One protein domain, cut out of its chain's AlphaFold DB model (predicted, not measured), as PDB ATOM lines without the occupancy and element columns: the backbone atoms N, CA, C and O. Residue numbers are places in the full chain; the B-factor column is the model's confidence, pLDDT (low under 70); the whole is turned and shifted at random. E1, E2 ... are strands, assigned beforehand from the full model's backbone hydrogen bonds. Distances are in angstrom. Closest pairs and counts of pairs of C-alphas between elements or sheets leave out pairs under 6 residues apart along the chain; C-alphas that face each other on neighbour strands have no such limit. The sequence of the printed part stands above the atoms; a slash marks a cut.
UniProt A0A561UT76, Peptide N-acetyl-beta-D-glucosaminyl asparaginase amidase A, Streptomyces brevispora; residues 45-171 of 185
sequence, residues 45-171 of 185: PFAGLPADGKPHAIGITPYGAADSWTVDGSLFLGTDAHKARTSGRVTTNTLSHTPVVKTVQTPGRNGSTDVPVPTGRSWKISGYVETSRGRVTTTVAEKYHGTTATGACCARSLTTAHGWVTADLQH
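What this domain is: This is residues 45 to 171 of the 185 residues of the protein "Peptide N-acetyl-beta-D-glucosaminyl asparaginase amidase A" of Streptomyces brevispora (UniProt A0A561UT76). With little regular structure, this is one long, twisted sheet of four strands; unnamed residues 45 to 86 make a wide loop, and residues 94 to 118 reach past the sheet's end. The printed part has 127 residues, no named helix and an all-strand meander E1 E2 E3 E4, each strand the antiparallel neighbour of the one before; 43 residues, under half, are in strands. It is loose, with radius of gyration of the C-alphas 19.9 A, spanning 71 by 32 by 21 A.

How they stand to each other: E1, residues 87 to 93, and E2, residues 119 to 131, form a hairpin; N 91 and O 126, 2.8 A apart, are within hydrogen-bond range. E2 and E3, residues 134 to 147, form another, with N 125 and O 140 at 2.8 A. E3 and E4, residues 151 to 159, form a third, with N 143 and O 155 at 2.8 A. Edge strands E1 and E4 are apart.

Where its parts are: E1 begins at C-alpha 87 (46.416, 30.437, 118.259) and E4 ends at C-alpha 159 (46.203, 16.457, 104.823). E2 measures 38.9 A, E3 43.7 A.

The domain as a whole: The printed part has no cut. The E1 to E2 link is long. Residues under pLDDT 70 include 98 to 109 and 160 to 171.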
ATOM      1  N   PRO A  45      41.163  21.799 111.134       92.75
ATOM      2  CA  PRO A  45      41.221  23.145 110.544       92.75
ATOM      3  C   PRO A  45      40.692  24.268 111.448       92.75
ATOM      4  O   PRO A  45      41.047  25.432 111.255       92.75
ATOM      5  N   PHE A  46      39.859  23.936 112.437       91.56
ATOM      6  CA  PHE A  46      39.319  24.861 113.430       91.56
ATOM      7  C   PHE A  46      40.119  24.876 114.739       91.56
ATOM      8  O   PHE A  46      39.801  25.698 115.590       91.56
ATOM      9  N   ALA A  47      41.159  24.051 114.916       88.69
ATOM     10  CA  ALA A  47      41.878  23.872 116.189       88.69
ATOM     11  C   ALA A  47      42.466  25.166 116.785       88.69
ATOM     12  O   ALA A  47      42.706  25.251 117.986       88.69
ATOM     13  N   GLY A  48      42.671  26.197 115.960       84.38
ATOM     14  CA  GLY A  48      43.093  27.519 116.416       84.38
ATOM     15  C   GLY A  48      42.006  28.368 117.089       84.38
ATOM     16  O   GLY A  48      42.360  29.336 117.755       84.38
ATOM     17  N   LEU A  49      40.716  28.042 116.911       84.50
ATOM     18  CA  LEU A  49      39.594  28.804 117.478       84.50
ATOM     19  C   LEU A  49      39.359  28.495 118.964       84.50
ATOM     20  O   LEU A  49      39.389  29.449 119.732       84.50
ATOM     21  N   PRO A  50      39.225  27.220 119.406       81.81
ATOM     22  CA  PRO A  50      38.924  26.902 120.809       81.81
ATOM     23  C   PRO A  50      39.969  27.395 121.808       81.81
ATOM     24  O   PRO A  50      39.696  27.539 122.996       81.81
ATOM     25  N   ALA A  51      41.187  27.650 121.333       82.62
ATOM     26  CA  ALA A  51      42.271  28.166 122.148       82.62
ATOM     27  C   ALA A  51      42.130  29.668 122.459       82.62
ATOM     28  O   ALA A  51      43.037  30.244 123.058       82.62
ATOM     29  N   ASP A  52      41.043  30.346 122.067       80.88
ATOM     30  CA  ASP A  52      40.881  31.786 122.275       80.88
ATOM     31  C   ASP A  52      40.388  32.187 123.693       80.88
ATOM     32  O   ASP A  52      40.326  33.379 124.028       80.88
ATOM     33  N   GLY A  53      40.122  31.199 124.553       82.69
ATOM     34  CA  GLY A  53      39.662  31.396 125.928       82.69
ATOM     35  C   GLY A  53      38.194  31.815 126.048       82.69
ATOM     36  O   GLY A  53      37.766  32.171 127.145       82.69
ATOM     37  N   LYS A  54      37.426  31.797 124.955       88.06
ATOM     38  CA  LYS A  54      35.987  32.062 124.949       88.06
ATOM     39  C   LYS A  54      35.195  30.752 124.863       88.06
ATOM     40  O   LYS A  54      35.727  29.721 124.454       88.06
ATOM     41  N   PRO A  55      33.910  30.767 125.252       91.19
ATOM     42  CA  PRO A  55      33.020  29.642 125.004       91.19
ATOM     43  C   PRO A  55      32.828  29.403 123.504       91.19
ATOM     44  O   PRO A  55      32.611  30.350 122.748       91.19
ATOM     45  N   HIS A  56      32.830  28.133 123.104       90.31
ATOM     46  CA  HIS A  56      32.535  27.698 121.741       90.31
ATOM     47  C   HIS A  56      31.445  26.631 121.731       90.31
ATOM     48  O   HIS A  56      31.319  25.851 122.675       90.31
ATOM     49  N   ALA A  57      30.682  26.573 120.641       92.00
ATOM     50  CA  ALA A  57      29.589  25.627 120.464       92.00
ATOM     51  C   ALA A  57      29.878  24.632 119.333       92.00
ATOM     52  O   ALA A  57      30.049  24.998 118.163       92.00
ATOM     53  N   ILE A  58      29.846  23.345 119.667       90.31
ATOM     54  CA  ILE A  58      29.799  22.254 118.694       90.31
ATOM     55  C   ILE A  58      28.367  21.728 118.689       90.31
ATOM     56  O   ILE A  58      27.827  21.370 119.729       90.31
ATOM     57  N   GLY A  59      27.746  21.733 117.513       89.50
ATOM     58  CA  GLY A  59      26.386  21.253 117.315       89.50
ATOM     59  C   GLY A  59      26.352  20.271 116.158       89.50
ATOM     60  O   GLY A  59      27.084  20.447 115.179       89.50
ATOM     61  N   ILE A  60      25.499  19.259 116.286       87.38
ATOM     62  CA  ILE A  60      25.218  18.282 115.239       87.38
ATOM     63  C   ILE A  60      23.813  18.566 114.722       87.38
ATOM     64  O   ILE A  60      22.873  18.718 115.501       87.38
ATOM     65  N   THR A  61      23.676  18.672 113.406       84.69
ATOM     66  CA  THR A  61      22.399  18.964 112.757       84.69
ATOM     67  C   THR A  61      22.106  17.870 111.739       84.69
ATOM     68  O   THR A  61      22.700  17.877 110.659       84.69
ATOM     69  N   PRO A  62      21.218  16.921 112.071       80.44
ATOM     70  CA  PRO A  62      20.710  15.961 111.105       80.44
ATOM     71  C   PRO A  62      19.953  16.670 109.980       80.44
ATOM     72  O   PRO A  62      19.290  17.683 110.203       80.44
ATOM     73  N   TYR A  63      20.040  16.131 108.767       73.19
ATOM     74  CA  TYR A  63      19.362  16.684 107.598       73.19
ATOM     75  C   TYR A  63      18.766  15.562 106.745       73.19
ATOM     76  O   TYR A  63      19.404  14.533 106.544       73.19
ATOM     77  N   GLY A  64      17.570  15.781 106.192       66.00
ATOM     78  CA  GLY A  64      17.011  14.948 105.119       66.00
ATOM     79  C   GLY A  64      16.066  13.812 105.529       66.00
ATOM     80  O   GLY A  64      15.498  13.189 104.640       66.00
ATOM     81  N   ALA A  65      15.837  13.567 106.821       60.22
ATOM     82  CA  ALA A  65      14.782  12.659 107.286       60.22
ATOM     83  C   ALA A  65      13.690  13.447 108.024       60.22
ATOM     84  O   ALA A  65      13.997  14.400 108.736       60.22
ATOM     85  N   ALA A  66      12.428  13.046 107.852       58.06
ATOM     86  CA  ALA A  66      11.267  13.675 108.489       58.06
ATOM     87  C   ALA A  66      11.043  13.225 109.950       58.06
ATOM     88  O   ALA A  66       9.998  13.519 110.519       58.06
ATOM     89  N   ASP A  67      12.021  12.536 110.546       68.56
ATOM     90  CA  ASP A  67      11.926  11.884 111.855       68.56
ATOM     91  C   ASP A  67      12.977  12.388 112.855       68.56
ATOM     92  O   ASP A  67      13.920  13.108 112.516       68.56
ATOM     93  N   SER A  68      12.811  11.990 114.119       77.44
ATOM     94  CA  SER A  68      13.740  12.279 115.212       77.44
ATOM     95  C   SER A  68      15.041  11.482 115.100       77.44
ATOM     96  O   SER A  68      15.017  10.280 114.843       77.44
ATOM     97  N   TRP A  69      16.167  12.128 115.401       80.81
ATOM     98  CA  TRP A  69      17.481  11.487 115.467       80.81
ATOM     99  C   TRP A  69      17.967  11.392 116.910       80.81
ATOM    100  O   TRP A  69      17.983  12.392 117.627       80.81
ATOM    101  N   THR A  70      18.431  10.210 117.309       84.88
ATOM    102  CA  THR A  70      19.262  10.045 118.507       84.88
ATOM    103  C   THR A  70      20.717  10.201 118.097       84.88
ATOM    104  O   THR A  70      21.190   9.498 117.206       84.88
ATOM    105  N   VAL A  71      21.418  11.143 118.724       83.81
ATOM    106  CA  VAL A  71      22.803  11.468 118.387       83.81
ATOM    107  C   VAL A  71      23.595  11.622 119.675       83.81
ATOM    108  O   VAL A  71      23.126  12.267 120.610       83.81
ATOM    109  N   ASP A  72      24.790  11.048 119.696       87.06
ATOM    110  CA  ASP A  72      25.789  11.248 120.741       87.06
ATOM    111  C   ASP A  72      27.158  11.476 120.085       87.06
ATOM    112  O   ASP A  72      27.330  11.226 118.886       87.06
ATOM    113  N   GLY A  73      28.126  11.989 120.838       87.38
ATOM    114  CA  GLY A  73      29.442  12.310 120.308       87.38
ATOM    115  C   GLY A  73      30.534  12.350 121.367       87.38
ATOM    116  O   GLY A  73      30.329  12.767 122.501       87.38
ATOM    117  N   SER A  74      31.736  11.961 120.952       91.12
ATOM    118  CA  SER A  74      32.969  12.123 121.724       91.12
ATOM    119  C   SER A  74      33.888  13.114 121.017       91.12
ATOM    120  O   SER A  74      34.011  13.086 119.793       91.12
ATOM    121  N   LEU A  75      34.539  13.991 121.782       88.81
ATOM    122  CA  LEU A  75      35.498  14.962 121.258       88.81
ATOM    123  C   LEU A  75      36.910  14.606 121.725       88.81
ATOM    124  O   LEU A  75      37.179  14.563 122.925       88.81
ATOM    125  N   PHE A  76      37.817  14.414 120.771       89.69
ATOM    126  CA  PHE A  76      39.233  14.161 121.029       89.69
ATOM    127  C   PHE A  76      40.049  15.421 120.737       89.69
ATOM    128  O   PHE A  76      39.879  16.044 119.689       89.69
ATOM    129  N   LEU A  77      40.938  15.805 121.659       86.69
ATOM    130  CA  LEU A  77      41.794  16.982 121.511       86.69
ATOM    131  C   LEU A  77      43.246  16.649 121.856       86.69
ATOM    132  O   LEU A  77      43.520  16.000 122.864       86.69
ATOM    133  N   GLY A  78      44.170  17.161 121.048       86.12
ATOM    134  CA  GLY A  78      45.589  17.241 121.388       86.12
ATOM    135  C   GLY A  78      45.937  18.624 121.938       86.12
ATOM    136  O   GLY A  78      45.450  19.636 121.432       86.12
ATOM    137  N   THR A  79      46.795  18.678 122.955       88.19
ATOM    138  CA  THR A  79      47.300  19.930 123.537       88.19
ATOM    139  C   THR A  79      48.790  20.116 123.255       88.19
ATOM    140  O   THR A  79      49.528  19.163 122.999       88.19
ATOM    141  N   ASP A  80      49.242  21.369 123.281       89.88
ATOM    142  CA  ASP A  80      50.658  21.704 123.147       89.88
ATOM    143  C   ASP A  80      51.337  21.709 124.522       89.88
ATOM    144  O   ASP A  80      51.025  22.539 125.372       89.88
ATOM    145  N   ALA A  81      52.289  20.799 124.737       91.50
ATOM    146  CA  ALA A  81      52.975  20.655 126.020       91.50
ATOM    147  C   ALA A  81      53.921  21.822 126.369       91.50
ATOM    148  O   ALA A  81      54.289  21.982 127.530       91.50
ATOM    149  N   HIS A  82      54.334  22.632 125.387       93.75
ATOM    150  CA  HIS A  82      55.323  23.702 125.572       93.75
ATOM    151  C   HIS A  82      54.757  25.096 125.295       93.75
ATOM    152  O   HIS A  82      55.501  26.078 125.273       93.75
ATOM    153  N   LYS A  83      53.443  25.211 125.083       88.12
ATOM    154  CA  LYS A  83      52.773  26.490 124.859       88.12
ATOM    155  C   LYS A  83      51.481  26.546 125.655       88.12
ATOM    156  O   LYS A  83      50.547  25.807 125.378       88.12
ATOM    157  N   ALA A  84      51.404  27.497 126.587       87.75
ATOM    158  CA  ALA A  84      50.223  27.685 127.432       87.75
ATOM    159  C   ALA A  84      48.939  27.952 126.628       87.75
ATOM    160  O   ALA A  84      47.842  27.632 127.077       87.75
ATOM    161  N   ARG A  85      49.070  28.557 125.441       88.94
ATOM    162  CA  ARG A  85      47.944  28.863 124.562       88.94
ATOM    163  C   ARG A  85      48.375  28.871 123.103       88.94
ATOM    164  O   ARG A  85      49.236  29.658 122.706       88.94
ATOM    165  N   THR A  86      47.775  28.003 122.300       90.94
ATOM    166  CA  THR A  86      47.910  28.034 120.842       90.94
ATOM    167  C   THR A  86      47.016  29.127 120.250       90.94
ATOM    168  O   THR A  86      46.151  29.691 120.916       90.94
ATOM    169  N   SER A  87      47.261  29.494 118.997       90.62
ATOM    170  CA  SER A  87      46.416  30.437 118.259       90.62
ATOM    171  C   SER A  87      46.273  29.963 116.828       90.62
ATOM    172  O   SER A  87      47.082  29.177 116.353       90.62
ATOM    173  N   GLY A  88      45.259  30.416 116.109       90.88
ATOM    174  CA  GLY A  88      45.108  30.033 114.717       90.88
ATOM    175  C   GLY A  88      43.812  30.542 114.129       90.88
ATOM    176  O   GLY A  88      43.078  31.297 114.765       90.88
ATOM    177  N   ARG A  89      43.546  30.156 112.886       92.62
ATOM    178  CA  ARG A  89      42.309  30.523 112.195       92.62
ATOM    179  C   ARG A  89      42.014  29.565 111.055       92.62
ATOM    180  O   ARG A  89      42.924  29.010 110.435       92.62
ATOM    181  N   VAL A  90      40.736  29.484 110.716       94.62
ATOM    182  CA  VAL A  90      40.272  28.914 109.451       94.62
ATOM    183  C   VAL A  90      40.602  29.903 108.333       94.62
ATOM    184  O   VAL A  90      40.287  31.089 108.430       94.62
ATOM    185  N   THR A  91      41.259  29.434 107.277       95.12
ATOM    186  CA  THR A  91      41.648  30.238 106.108       95.12
ATOM    187  C   THR A  91      40.709  30.039 104.928       95.12
ATOM    188  O   THR A  91      40.560  30.932 104.099       95.12
ATOM    189  N   THR A  92      40.065  28.880 104.823       95.62
ATOM    190  CA  THR A  92      39.092  28.579 103.770       95.62
ATOM    191  C   THR A  92      38.016  27.669 104.337       95.62
ATOM    192  O   THR A  92      38.334  26.702 105.018       95.62
ATOM    193  N   ASN A  93      36.751  27.956 104.041       94.62
ATOM    194  CA  ASN A  93      35.636  27.054 104.305       94.62
ATOM    195  C   ASN A  93      34.619  27.193 103.168       94.62
ATOM    196  O   ASN A  93      33.968  28.228 103.048       94.62
ATOM    197  N   THR A  94      34.518  26.172 102.317       93.75
ATOM    198  CA  THR A  94      33.541  26.138 101.216       93.75
ATOM    199  C   THR A  94      32.289  25.330 101.564       93.75
ATOM    200  O   THR A  94      31.444  25.112 100.696       93.75
ATOM    201  N   LEU A  95      32.179  24.824 102.796       90.12
ATOM    202  CA  LEU A  95      31.057  24.013 103.248       90.12
ATOM    203  C   LEU A  95      29.877  24.923 103.623       90.12
ATOM    204  O   LEU A  95      29.940  25.700 104.573       90.12
ATOM    205  N   SER A  96      28.789  24.821 102.862       85.62
ATOM    206  CA  SER A  96      27.524  25.528 103.111       85.62
ATOM    207  C   SER A  96      26.622  24.785 104.114       85.62
ATOM    208  O   SER A  96      26.956  23.701 104.580       85.62
ATOM    209  N   HIS A  97      25.458  25.329 104.464       73.81
ATOM    210  CA  HIS A  97      24.439  24.573 105.217       73.81
ATOM    211  C   HIS A  97      23.512  23.767 104.299       73.81
ATOM    212  O   HIS A  97      23.053  22.692 104.667       73.81
ATOM    213  N   THR A  98      23.268  24.252 103.082       69.25
ATOM    214  CA  THR A  98      22.270  23.664 102.182       69.25
ATOM    215  C   THR A  98      22.895  22.611 101.261       69.25
ATOM    216  O   THR A  98      23.805  22.952 100.494       69.25
ATOM    217  N   PRO A  99      22.425  21.350 101.284       61.72
ATOM    218  CA  PRO A  99      22.754  20.384 100.246       61.72
ATOM    219  C   PRO A  99      21.998  20.721  98.956       61.72
ATOM    220  O   PRO A  99      20.835  21.118  98.981       61.72
ATOM    221  N   VAL A 100      22.660  20.554  97.813       58.19
ATOM    222  CA  VAL A 100      22.024  20.714  96.502       58.19
ATOM    223  C   VAL A 100      21.521  19.341  96.064       58.19
ATOM    224  O   VAL A 100      22.316  18.486  95.685       58.19
ATOM    225  N   VAL A 101      20.208  19.121  96.132       58.12
ATOM    226  CA  VAL A 101      19.558  17.922  95.584       58.12
ATOM    227  C   VAL A 101      18.859  18.318  94.291       58.12
ATOM    228  O   VAL A 101      18.053  19.248  94.283       58.12
ATOM    229  N   LYS A 102      19.170  17.631  93.190       56.78
ATOM    230  CA  LYS A 102      18.499  17.841  91.906       56.78
ATOM    231  C   LYS A 102      17.814  16.548  91.493       56.78
ATOM    232  O   LYS A 102      18.480  15.561  91.210       56.78
ATOM    233  N   THR A 103      16.490  16.565  91.431       54.38
ATOM    234  CA  THR A 103      15.708  15.470  90.852       54.38
ATOM    235  C   THR A 103      15.698  15.626  89.337       54.38
ATOM    236  O   THR A 103      15.336  16.690  88.831       54.38
ATOM    237  N   VAL A 104      16.096  14.588  88.606       60.22
ATOM    238  CA  VAL A 104      15.937  14.521  87.151       60.22
ATOM    239  C   VAL A 104      14.869  13.471  86.861       60.22
ATOM    240  O   VAL A 104      14.933  12.372  87.398       60.22
ATOM    241  N   GLN A 105      13.872  13.815  86.048       60.94
ATOM    242  CA  GLN A 105      12.872  12.869  85.551       60.94
ATOM    243  C   GLN A 105      13.076  12.701  84.049       60.94
ATOM    244  O   GLN A 105      13.120  13.691  83.318       60.94
ATOM    245  N   THR A 106      13.206  11.460  83.596       67.69
ATOM    246  CA  THR A 106      13.414  11.118  82.188       67.69
ATOM    247  C   THR A 106      12.318  10.145  81.755       67.69
ATOM    248  O   THR A 106      12.168   9.098  82.386       67.69
ATOM    249  N   PRO A 107      11.530  10.447  80.710       62.06
ATOM    250  CA  PRO A 107      10.548   9.504  80.185       62.06
ATOM    251  C   PRO A 107      11.236   8.258  79.613       62.06
ATOM    252  O   PRO A 107      12.116   8.359  78.758       62.06
ATOM    253  N   GLY A 108      10.825   7.085  80.080       67.50
ATOM    254  CA  GLY A 108      11.267   5.780  79.604       67.50
ATOM    255  C   GLY A 108      10.441   5.288  78.412       67.50
ATOM    256  O   GLY A 108       9.329   5.746  78.148       67.50
ATOM    257  N   ARG A 109      10.987   4.324  77.662       66.19
ATOM    258  CA  ARG A 109      10.432   3.888  76.363       66.19
ATOM    259  C   ARG A 109       9.060   3.198  76.430       66.19
ATOM    260  O   ARG A 109       8.400   3.128  75.402       66.19
ATOM    261  N   ASN A 110       8.616   2.744  77.606       70.62
ATOM    262  CA  ASN A 110       7.381   1.960  77.779       70.62
ATOM    263  C   ASN A 110       6.347   2.649  78.693       70.62
ATOM    264  O   ASN A 110       5.565   1.974  79.358       70.62
ATOM    265  N   GLY A 111       6.383   3.980  78.800       64.94
ATOM    266  CA  GLY A 111       5.560   4.713  79.772       64.94
ATOM    267  C   GLY A 111       6.075   4.626  81.215       64.94
ATOM    268  O   GLY A 111       5.412   5.107  82.129       64.94
ATOM    269  N   SER A 112       7.261   4.039  81.429       56.00
ATOM    270  CA  SER A 112       8.016   4.182  82.676       56.00
ATOM    271  C   SER A 112       8.631   5.582  82.764       56.00
ATOM    272  O   SER A 112       8.864   6.219  81.741       56.00
ATOM    273  N   THR A 113       8.936   6.053  83.971       66.81
ATOM    274  CA  THR A 113       9.699   7.289  84.186       66.81
ATOM    275  C   THR A 113      10.932   6.948  85.005       66.81
ATOM    276  O   THR A 113      10.810   6.506  86.147       66.81
ATOM    277  N   ASP A 114      12.112   7.170  84.438       58.91
ATOM    278  CA  ASP A 114      13.369   7.064  85.166       58.91
ATOM    279  C   ASP A 114      13.549   8.331  86.001       58.91
ATOM    280  O   ASP A 114      13.582   9.441  85.465       58.91
ATOM    281  N   VAL A 115      13.676   8.183  87.319       57.66
ATOM    282  CA  VAL A 115      13.873   9.310  88.246       57.66
ATOM    283  C   VAL A 115      15.243   9.208  88.926       57.66
ATOM    284  O   VAL A 115      15.326   8.900  90.121       57.66
ATOM    285  N   PRO A 116      16.359   9.414  88.198       60.16
ATOM    286  CA  PRO A 116      17.652   9.535  88.843       60.16
ATOM    287  C   PRO A 116      17.693  10.826  89.668       60.16
ATOM    288  O   PRO A 116      17.494  11.932  89.159       60.16
ATOM    289  N   VAL A 117      17.994  10.687  90.955       59.97
ATOM    290  CA  VAL A 117      18.270  11.815  91.848       59.97
ATOM    291  C   VAL A 117      19.779  11.864  92.083       59.97
ATOM    292  O   VAL A 117      20.268  11.223  93.017       59.97
ATOM    293  N   PRO A 118      20.556  12.548  91.219       62.44
ATOM    294  CA  PRO A 118      21.952  12.815  91.508       62.44
ATOM    295  C   PRO A 118      22.051  13.749  92.714       62.44
ATOM    296  O   PRO A 118      21.524  14.863  92.733       62.44
ATOM    297  N   THR A 119      22.769  13.287  93.722       65.94
ATOM    298  CA  THR A 119      23.197  14.072  94.869       65.94
ATOM    299  C   THR A 119      24.713  14.127  94.860       65.94
ATOM    300  O   THR A 119      25.393  13.159  94.525       65.94
ATOM    301  N   GLY A 120      25.277  15.281  95.170       70.00
ATOM    302  CA  GLY A 120      26.717  15.409  95.200       70.00
ATOM    303  C   GLY A 120      27.136  16.646  95.950       70.00
ATOM    304  O   GLY A 120      26.475  17.685  95.899       70.00
ATOM    305  N   ARG A 121      28.241  16.526  96.673       77.50
ATOM    306  CA  ARG A 121      28.760  17.611  97.483       77.50
ATOM    307  C   ARG A 121      30.271  17.561  97.521       77.50
ATOM    308  O   ARG A 121      30.851  16.624  98.047       77.50
ATOM    309  N   SER A 122      30.894  18.595  96.968       86.19
ATOM    310  CA  SER A 122      32.332  18.808  97.066       86.19
ATOM    311  C   SER A 122      32.587  19.989  97.984       86.19
ATOM    312  O   SER A 122      32.046  21.072  97.757       86.19
ATOM    313  N   TRP A 123      33.433  19.809  98.989       90.00
ATOM    314  CA  TRP A 123      33.798  20.881  99.904       90.00
ATOM    315  C   TRP A 123      35.241  20.755 100.387       90.00
ATOM    316  O   TRP A 123      35.862  19.698 100.293       90.00
ATOM    317  N   LYS A 124      35.784  21.874 100.869       93.25
ATOM    318  CA  LYS A 124      37.119  21.964 101.451       93.25
ATOM    319  C   LYS A 124      37.132  22.960 102.605       93.25
ATOM    320  O   LYS A 124      36.593  24.064 102.486       93.25
ATOM    321  N   ILE A 125      37.807  22.585 103.681       95.00
ATOM    322  CA  ILE A 125      38.098  23.442 104.822       95.00
ATOM    323  C   ILE A 125      39.602  23.409 105.079       95.00
ATOM    324  O   ILE A 125      40.197  22.343 105.200       95.00
ATOM    325  N   SER A 126      40.217  24.584 105.170       94.94
ATOM    326  CA  SER A 126      41.633  24.754 105.481       94.94
ATOM    327  C   SER A 126      41.795  25.720 106.645       94.94
ATOM    328  O   SER A 126      41.055  26.699 106.765       94.94
ATOM    329  N   GLY A 127      42.790  25.473 107.485       93.19
ATOM    330  CA  GLY A 127      43.144  26.335 108.603       93.19
ATOM    331  C   GLY A 127      44.557  26.057 109.086       93.19
ATOM    332  O   GLY A 127      45.244  25.181 108.559       93.19
ATOM    333  N   TYR A 128      45.006  26.834 110.063       92.50
ATOM    334  CA  TYR A 128      46.292  26.599 110.708       92.50
ATOM    335  C   TYR A 128      46.226  26.873 112.208       92.50
ATOM    336  O   TYR A 128      45.396  27.663 112.670       92.50
ATOM    337  N   VAL A 129      47.159  26.267 112.937       92.56
ATOM    338  CA  VAL A 129      47.426  26.502 114.356       92.56
ATOM    339  C   VAL A 129      48.914  26.795 114.573       92.56
ATOM    340  O   VAL A 129      49.790  26.168 113.982       92.56
ATOM    341  N   GLU A 130      49.208  27.786 115.404       92.25
ATOM    342  CA  GLU A 130      50.541  28.163 115.861       92.25
ATOM    343  C   GLU A 130      50.879  27.390 117.133       92.25
ATOM    344  O   GLU A 130      50.376  27.704 118.222       92.25
ATOM    345  N   THR A 131      51.773  26.418 117.003       91.44
ATOM    346  CA  THR A 131      52.259  25.575 118.103       91.44
ATOM    347  C   THR A 131      53.611  26.080 118.622       91.44
ATOM    348  O   THR A 131      54.187  27.024 118.076       91.44
ATOM    349  N   SER A 132      54.132  25.471 119.683       91.81
ATOM    350  CA  SER A 132      55.508  25.640 120.164       91.81
ATOM    351  C   SER A 132      56.547  25.176 119.142       91.81
ATOM    352  O   SER A 132      57.666  25.679 119.140       91.81
ATOM    353  N   ARG A 133      56.176  24.256 118.244       91.19
ATOM    354  CA  ARG A 133      57.042  23.712 117.184       91.19
ATOM    355  C   ARG A 133      56.863  24.415 115.835       91.19
ATOM    356  O   ARG A 133      57.429  23.979 114.838       91.19
ATOM    357  N   GLY A 134      56.080  25.494 115.798       90.44
ATOM    358  CA  GLY A 134      55.786  26.270 114.595       90.44
ATOM    359  C   GLY A 134      54.359  26.094 114.076       90.44
ATOM    360  O   GLY A 134      53.493  25.492 114.721       90.44
ATOM    361  N   ARG A 135      54.102  26.671 112.899       92.31
ATOM    362  CA  ARG A 135      52.782  26.658 112.266       92.31
ATOM    363  C   ARG A 135      52.470  25.286 111.672       92.31
ATOM    364  O   ARG A 135      53.195  24.807 110.804       92.31
ATOM    365  N   VAL A 136      51.329  24.728 112.057       91.31
ATOM    366  CA  VAL A 136      50.742  23.517 111.474       91.31
ATOM    367  C   VAL A 136      49.536  23.923 110.637       91.31
ATOM    368  O   VAL A 136      48.614  24.551 111.150       91.31
ATOM    369  N   THR A 137      49.542  23.578 109.349       91.75
ATOM    370  CA  THR A 137      48.428  23.836 108.423       91.75
ATOM    371  C   THR A 137      47.709  22.530 108.126       91.75
ATOM    372  O   THR A 137      48.351  21.524 107.824       91.75
ATOM    373  N   THR A 138      46.381  22.554 108.166       91.06
ATOM    374  CA  THR A 138      45.540  21.376 107.949       91.06
ATOM    375  C   THR A 138      44.462  21.668 106.924       91.06
ATOM    376  O   THR A 138      43.878  22.757 106.905       91.06
ATOM    377  N   THR A 139      44.198  20.696 106.058       92.12
ATOM    378  CA  THR A 139      43.129  20.759 105.062       92.12
ATOM    379  C   THR A 139      42.330  19.467 105.072       92.12
ATOM    380  O   THR A 139      42.894  18.381 104.979       92.12
ATOM    381  N   VAL A 140      41.014  19.623 105.134       90.75
ATOM    382  CA  VAL A 140      40.013  18.563 105.033       90.75
ATOM    383  C   VAL A 140      39.208  18.829 103.770       90.75
ATOM    384  O   VAL A 140      38.723  19.946 103.567       90.75
ATOM    385  N   ALA A 141      39.081  17.837 102.899       89.81
ATOM    386  CA  ALA A 141      38.265  17.928 101.699       89.81
ATOM    387  C   ALA A 141      37.484  16.636 101.472       89.81
ATOM    388  O   ALA A 141      37.997  15.539 101.678       89.81
ATOM    389  N   GLU A 142      36.264  16.773 100.976       84.38
ATOM    390  CA  GLU A 142      35.398  15.642 100.666       84.38
ATOM    391  C   GLU A 142      34.650  15.900  99.361       84.38
ATOM    392  O   GLU A 142      34.268  17.033  99.047       84.38
ATOM    393  N   LYS A 143      34.464  14.832  98.590       83.69
ATOM    394  CA  LYS A 143      33.666  14.763  97.371       83.69
ATOM    395  C   LYS A 143      32.710  13.588  97.478       83.69
ATOM    396  O   LYS A 143      33.076  12.445  97.220       83.69
ATOM    397  N   TYR A 144      31.472  13.895  97.818       77.19
ATOM    398  CA  TYR A 144      30.366  12.960  97.784       77.19
ATOM    399  C   TYR A 144      29.680  12.994  96.418       77.19
ATOM    400  O   TYR A 144      29.405  14.071  95.883       77.19
ATOM    401  N   HIS A 145      29.374  11.822  95.873       73.56
ATOM    402  CA  HIS A 145      28.595  11.632  94.654       73.56
ATOM    403  C   HIS A 145      27.679  10.421  94.832       73.56
ATOM    404  O   HIS A 145      28.156   9.322  95.084       73.56
ATOM    405  N   GLY A 146      26.375  10.577  94.649       66.62
ATOM    406  CA  GLY A 146      25.434   9.465  94.678       66.62
ATOM    407  C   GLY A 146      24.295   9.637  93.694       66.62
ATOM    408  O   GLY A 146      23.931  10.754  93.328       66.62
ATOM    409  N   THR A 147      23.733   8.520  93.252       65.25
ATOM    410  CA  THR A 147      22.489   8.495  92.484       65.25
ATOM    411  C   THR A 147      21.573   7.414  93.044       65.25
ATOM    412  O   THR A 147      22.034   6.380  93.526       65.25
ATOM    413  N   THR A 148      20.262   7.622  92.946       62.16
ATOM    414  CA  THR A 148      19.261   6.605  93.312       62.16
ATOM    415  C   THR A 148      19.351   5.329  92.468       62.16
ATOM    416  O   THR A 148      18.838   4.300  92.886       62.16
ATOM    417  N   ALA A 149      20.017   5.374  91.307       54.56
ATOM    418  CA  ALA A 149      20.130   4.248  90.381       54.56
ATOM    419  C   ALA A 149      21.400   3.400  90.578       54.56
ATOM    420  O   ALA A 149      21.395   2.212  90.276       54.56
ATOM    421  N   THR A 150      22.499   3.994  91.055       56.97
ATOM    422  CA  THR A 150      23.821   3.334  91.104       56.97
ATOM    423  C   THR A 150      24.460   3.329  92.492       56.97
ATOM    424  O   THR A 150      25.609   2.918  92.625       56.97
ATOM    425  N   GLY A 151      23.749   3.806  93.516       60.22
ATOM    426  CA  GLY A 151      24.281   3.960  94.868       60.22
ATOM    427  C   GLY A 151      25.112   5.234  95.046       60.22
ATOM    428  O   GLY A 151      25.108   6.136  94.201       60.22
ATOM    429  N   ALA A 152      25.803   5.324  96.180       63.88
ATOM    430  CA  ALA A 152      26.605   6.477  96.570       63.88
ATOM    431  C   ALA A 152      28.084   6.118  96.742       63.88
ATOM    432  O   ALA A 152      28.431   5.003  97.117       63.88
ATOM    433  N   CYS A 153      28.947   7.090  96.478       67.88
ATOM    434  CA  CYS A 153      30.386   7.029  96.643       67.88
ATOM    435  C   CYS A 153      30.874   8.312  97.324       67.88
ATOM    436  O   CYS A 153      30.419   9.416  97.013       67.88
ATOM    437  N   CYS A 154      31.821   8.170  98.248       67.12
ATOM    438  CA  CYS A 154      32.489   9.285  98.900       67.12
ATOM    439  C   CYS A 154      34.000   9.161  98.704       67.12
ATOM    440  O   CYS A 154      34.584   8.121  99.002       67.12
ATOM    441  N   ALA A 155      34.621  10.233  98.218       68.75
ATOM    442  CA  ALA A 155      36.064  10.388  98.199       68.75
ATOM    443  C   ALA A 155      36.460  11.479  99.198       68.75
ATOM    444  O   ALA A 155      36.114  12.648  99.016       68.75
ATOM    445  N   ARG A 156      37.203  11.108 100.240       72.94
ATOM    446  CA  ARG A 156      37.771  12.032 101.237       72.94
ATOM    447  C   ARG A 156      39.270  12.200 101.031       72.94
ATOM    448  O   ARG A 156      39.944  11.297 100.537       72.94
ATOM    449  N   SER A 157      39.754  13.385 101.385       73.88
ATOM    450  CA  SER A 157      41.162  13.757 101.424       73.88
ATOM    451  C   SER A 157      41.431  14.563 102.696       73.88
ATOM    452  O   SER A 157      40.998  15.713 102.790       73.88
ATOM    453  N   LEU A 158      42.182  14.008 103.646       69.06
ATOM    454  CA  LEU A 158      42.764  14.761 104.764       69.06
ATOM    455  C   LEU A 158      44.249  14.997 104.505       69.06
ATOM    456  O   LEU A 158      44.926  14.180 103.884       69.06
ATOM    457  N   THR A 159      44.776  16.133 104.939       72.19
ATOM    458  CA  THR A 159      46.203  16.457 104.823       72.19
ATOM    459  C   THR A 159      46.625  17.394 105.947       72.19
ATOM    460  O   THR A 159      45.921  18.351 106.275       72.19
ATOM    461  N   THR A 160      47.813  17.171 106.496       55.28
ATOM    462  CA  THR A 160      48.432  17.932 107.589       55.28
ATOM    463  C   THR A 160      49.955  17.765 107.522       55.28
ATOM    464  O   THR A 160      50.458  16.963 106.741       55.28
ATOM    465  N   ALA A 161      50.704  18.488 108.357       41.97
ATOM    466  CA  ALA A 161      52.110  18.190 108.632       41.97
ATOM    467  C   ALA A 161      52.559  18.778 109.982       41.97
ATOM    468  O   ALA A 161      52.150  19.880 110.336       41.97
ATOM    469  N   HIS A 162      53.421  18.040 110.701       51.25
ATOM    470  CA  HIS A 162      54.006  18.349 112.026       51.25
ATOM    471  C   HIS A 162      53.010  18.526 113.186       51.25
ATOM    472  O   HIS A 162      53.244  19.270 114.138       51.25
ATOM    473  N   GLY A 163      51.932  17.747 113.112       51.06
ATOM    474  CA  GLY A 163      50.909  17.586 114.149       51.06
ATOM    475  C   GLY A 163      49.859  16.504 113.858       51.06
ATOM    476  O   GLY A 163      49.115  16.181 114.778       51.06
ATOM    477  N   TRP A 164      49.914  15.914 112.638       47.12
ATOM    478  CA  TRP A 164      49.212  14.716 112.098       47.12
ATOM    479  C   TRP A 164      47.745  14.985 111.686       47.12
ATOM    480  O   TRP A 164      47.090  15.756 112.363       47.12
ATOM    481  N   VAL A 165      47.086  14.493 110.617       46.06
ATOM    482  CA  VAL A 165      47.213  13.480 109.526       46.06
ATOM    483  C   VAL A 165      47.886  13.930 108.208       46.06
ATOM    484  O   VAL A 165      47.378  14.827 107.564       46.06
ATOM    485  N   THR A 166      48.989  13.363 107.723       45.84
ATOM    486  CA  THR A 166      49.698  13.870 106.514       45.84
ATOM    487  C   THR A 166      49.165  13.372 105.164       45.84
ATOM    488  O   THR A 166      49.596  13.866 104.124       45.84
ATOM    489  N   ALA A 167      48.195  12.456 105.183       47.78
ATOM    490  CA  ALA A 167      47.291  12.086 104.093       47.78
ATOM    491  C   ALA A 167      46.163  11.208 104.672       47.78
ATOM    492  O   ALA A 167      46.441  10.374 105.526       47.78
ATOM    493  N   ASP A 168      44.930  11.327 104.190       44.19
ATOM    494  CA  ASP A 168      43.913  10.271 104.316       44.19
ATOM    495  C   ASP A 168      43.010  10.304 103.085       44.19
ATOM    496  O   ASP A 168      42.404  11.331 102.809       44.19
ATOM    497  N   LEU A 169      42.985   9.210 102.327       53.59
ATOM    498  CA  LEU A 169      42.510   9.103 100.948       53.59
ATOM    499  C   LEU A 169      41.432   8.017 100.881       53.59
ATOM    500  O   LEU A 169      41.711   6.869 101.215       53.59
ATOM    501  N   GLN A 170      40.243   8.324 100.363       51.25
ATOM    502  CA  GLN A 170      39.251   7.291 100.023       51.25
ATOM    503  C   GLN A 170      38.987   7.321  98.509       51.25
ATOM    504  O   GLN A 170      38.750   8.385  97.933       51.25
ATOM    505  N   HIS A 171      39.185   6.158  97.867       54.38
ATOM    506  CA  HIS A 171      39.446   5.985  96.429       54.38
ATOM    507  C   HIS A 171      38.371   6.540  95.478       54.38
ATOM    508  O   HIS A 171      37.223   6.775  95.839       54.38
TER     509      HIS A 171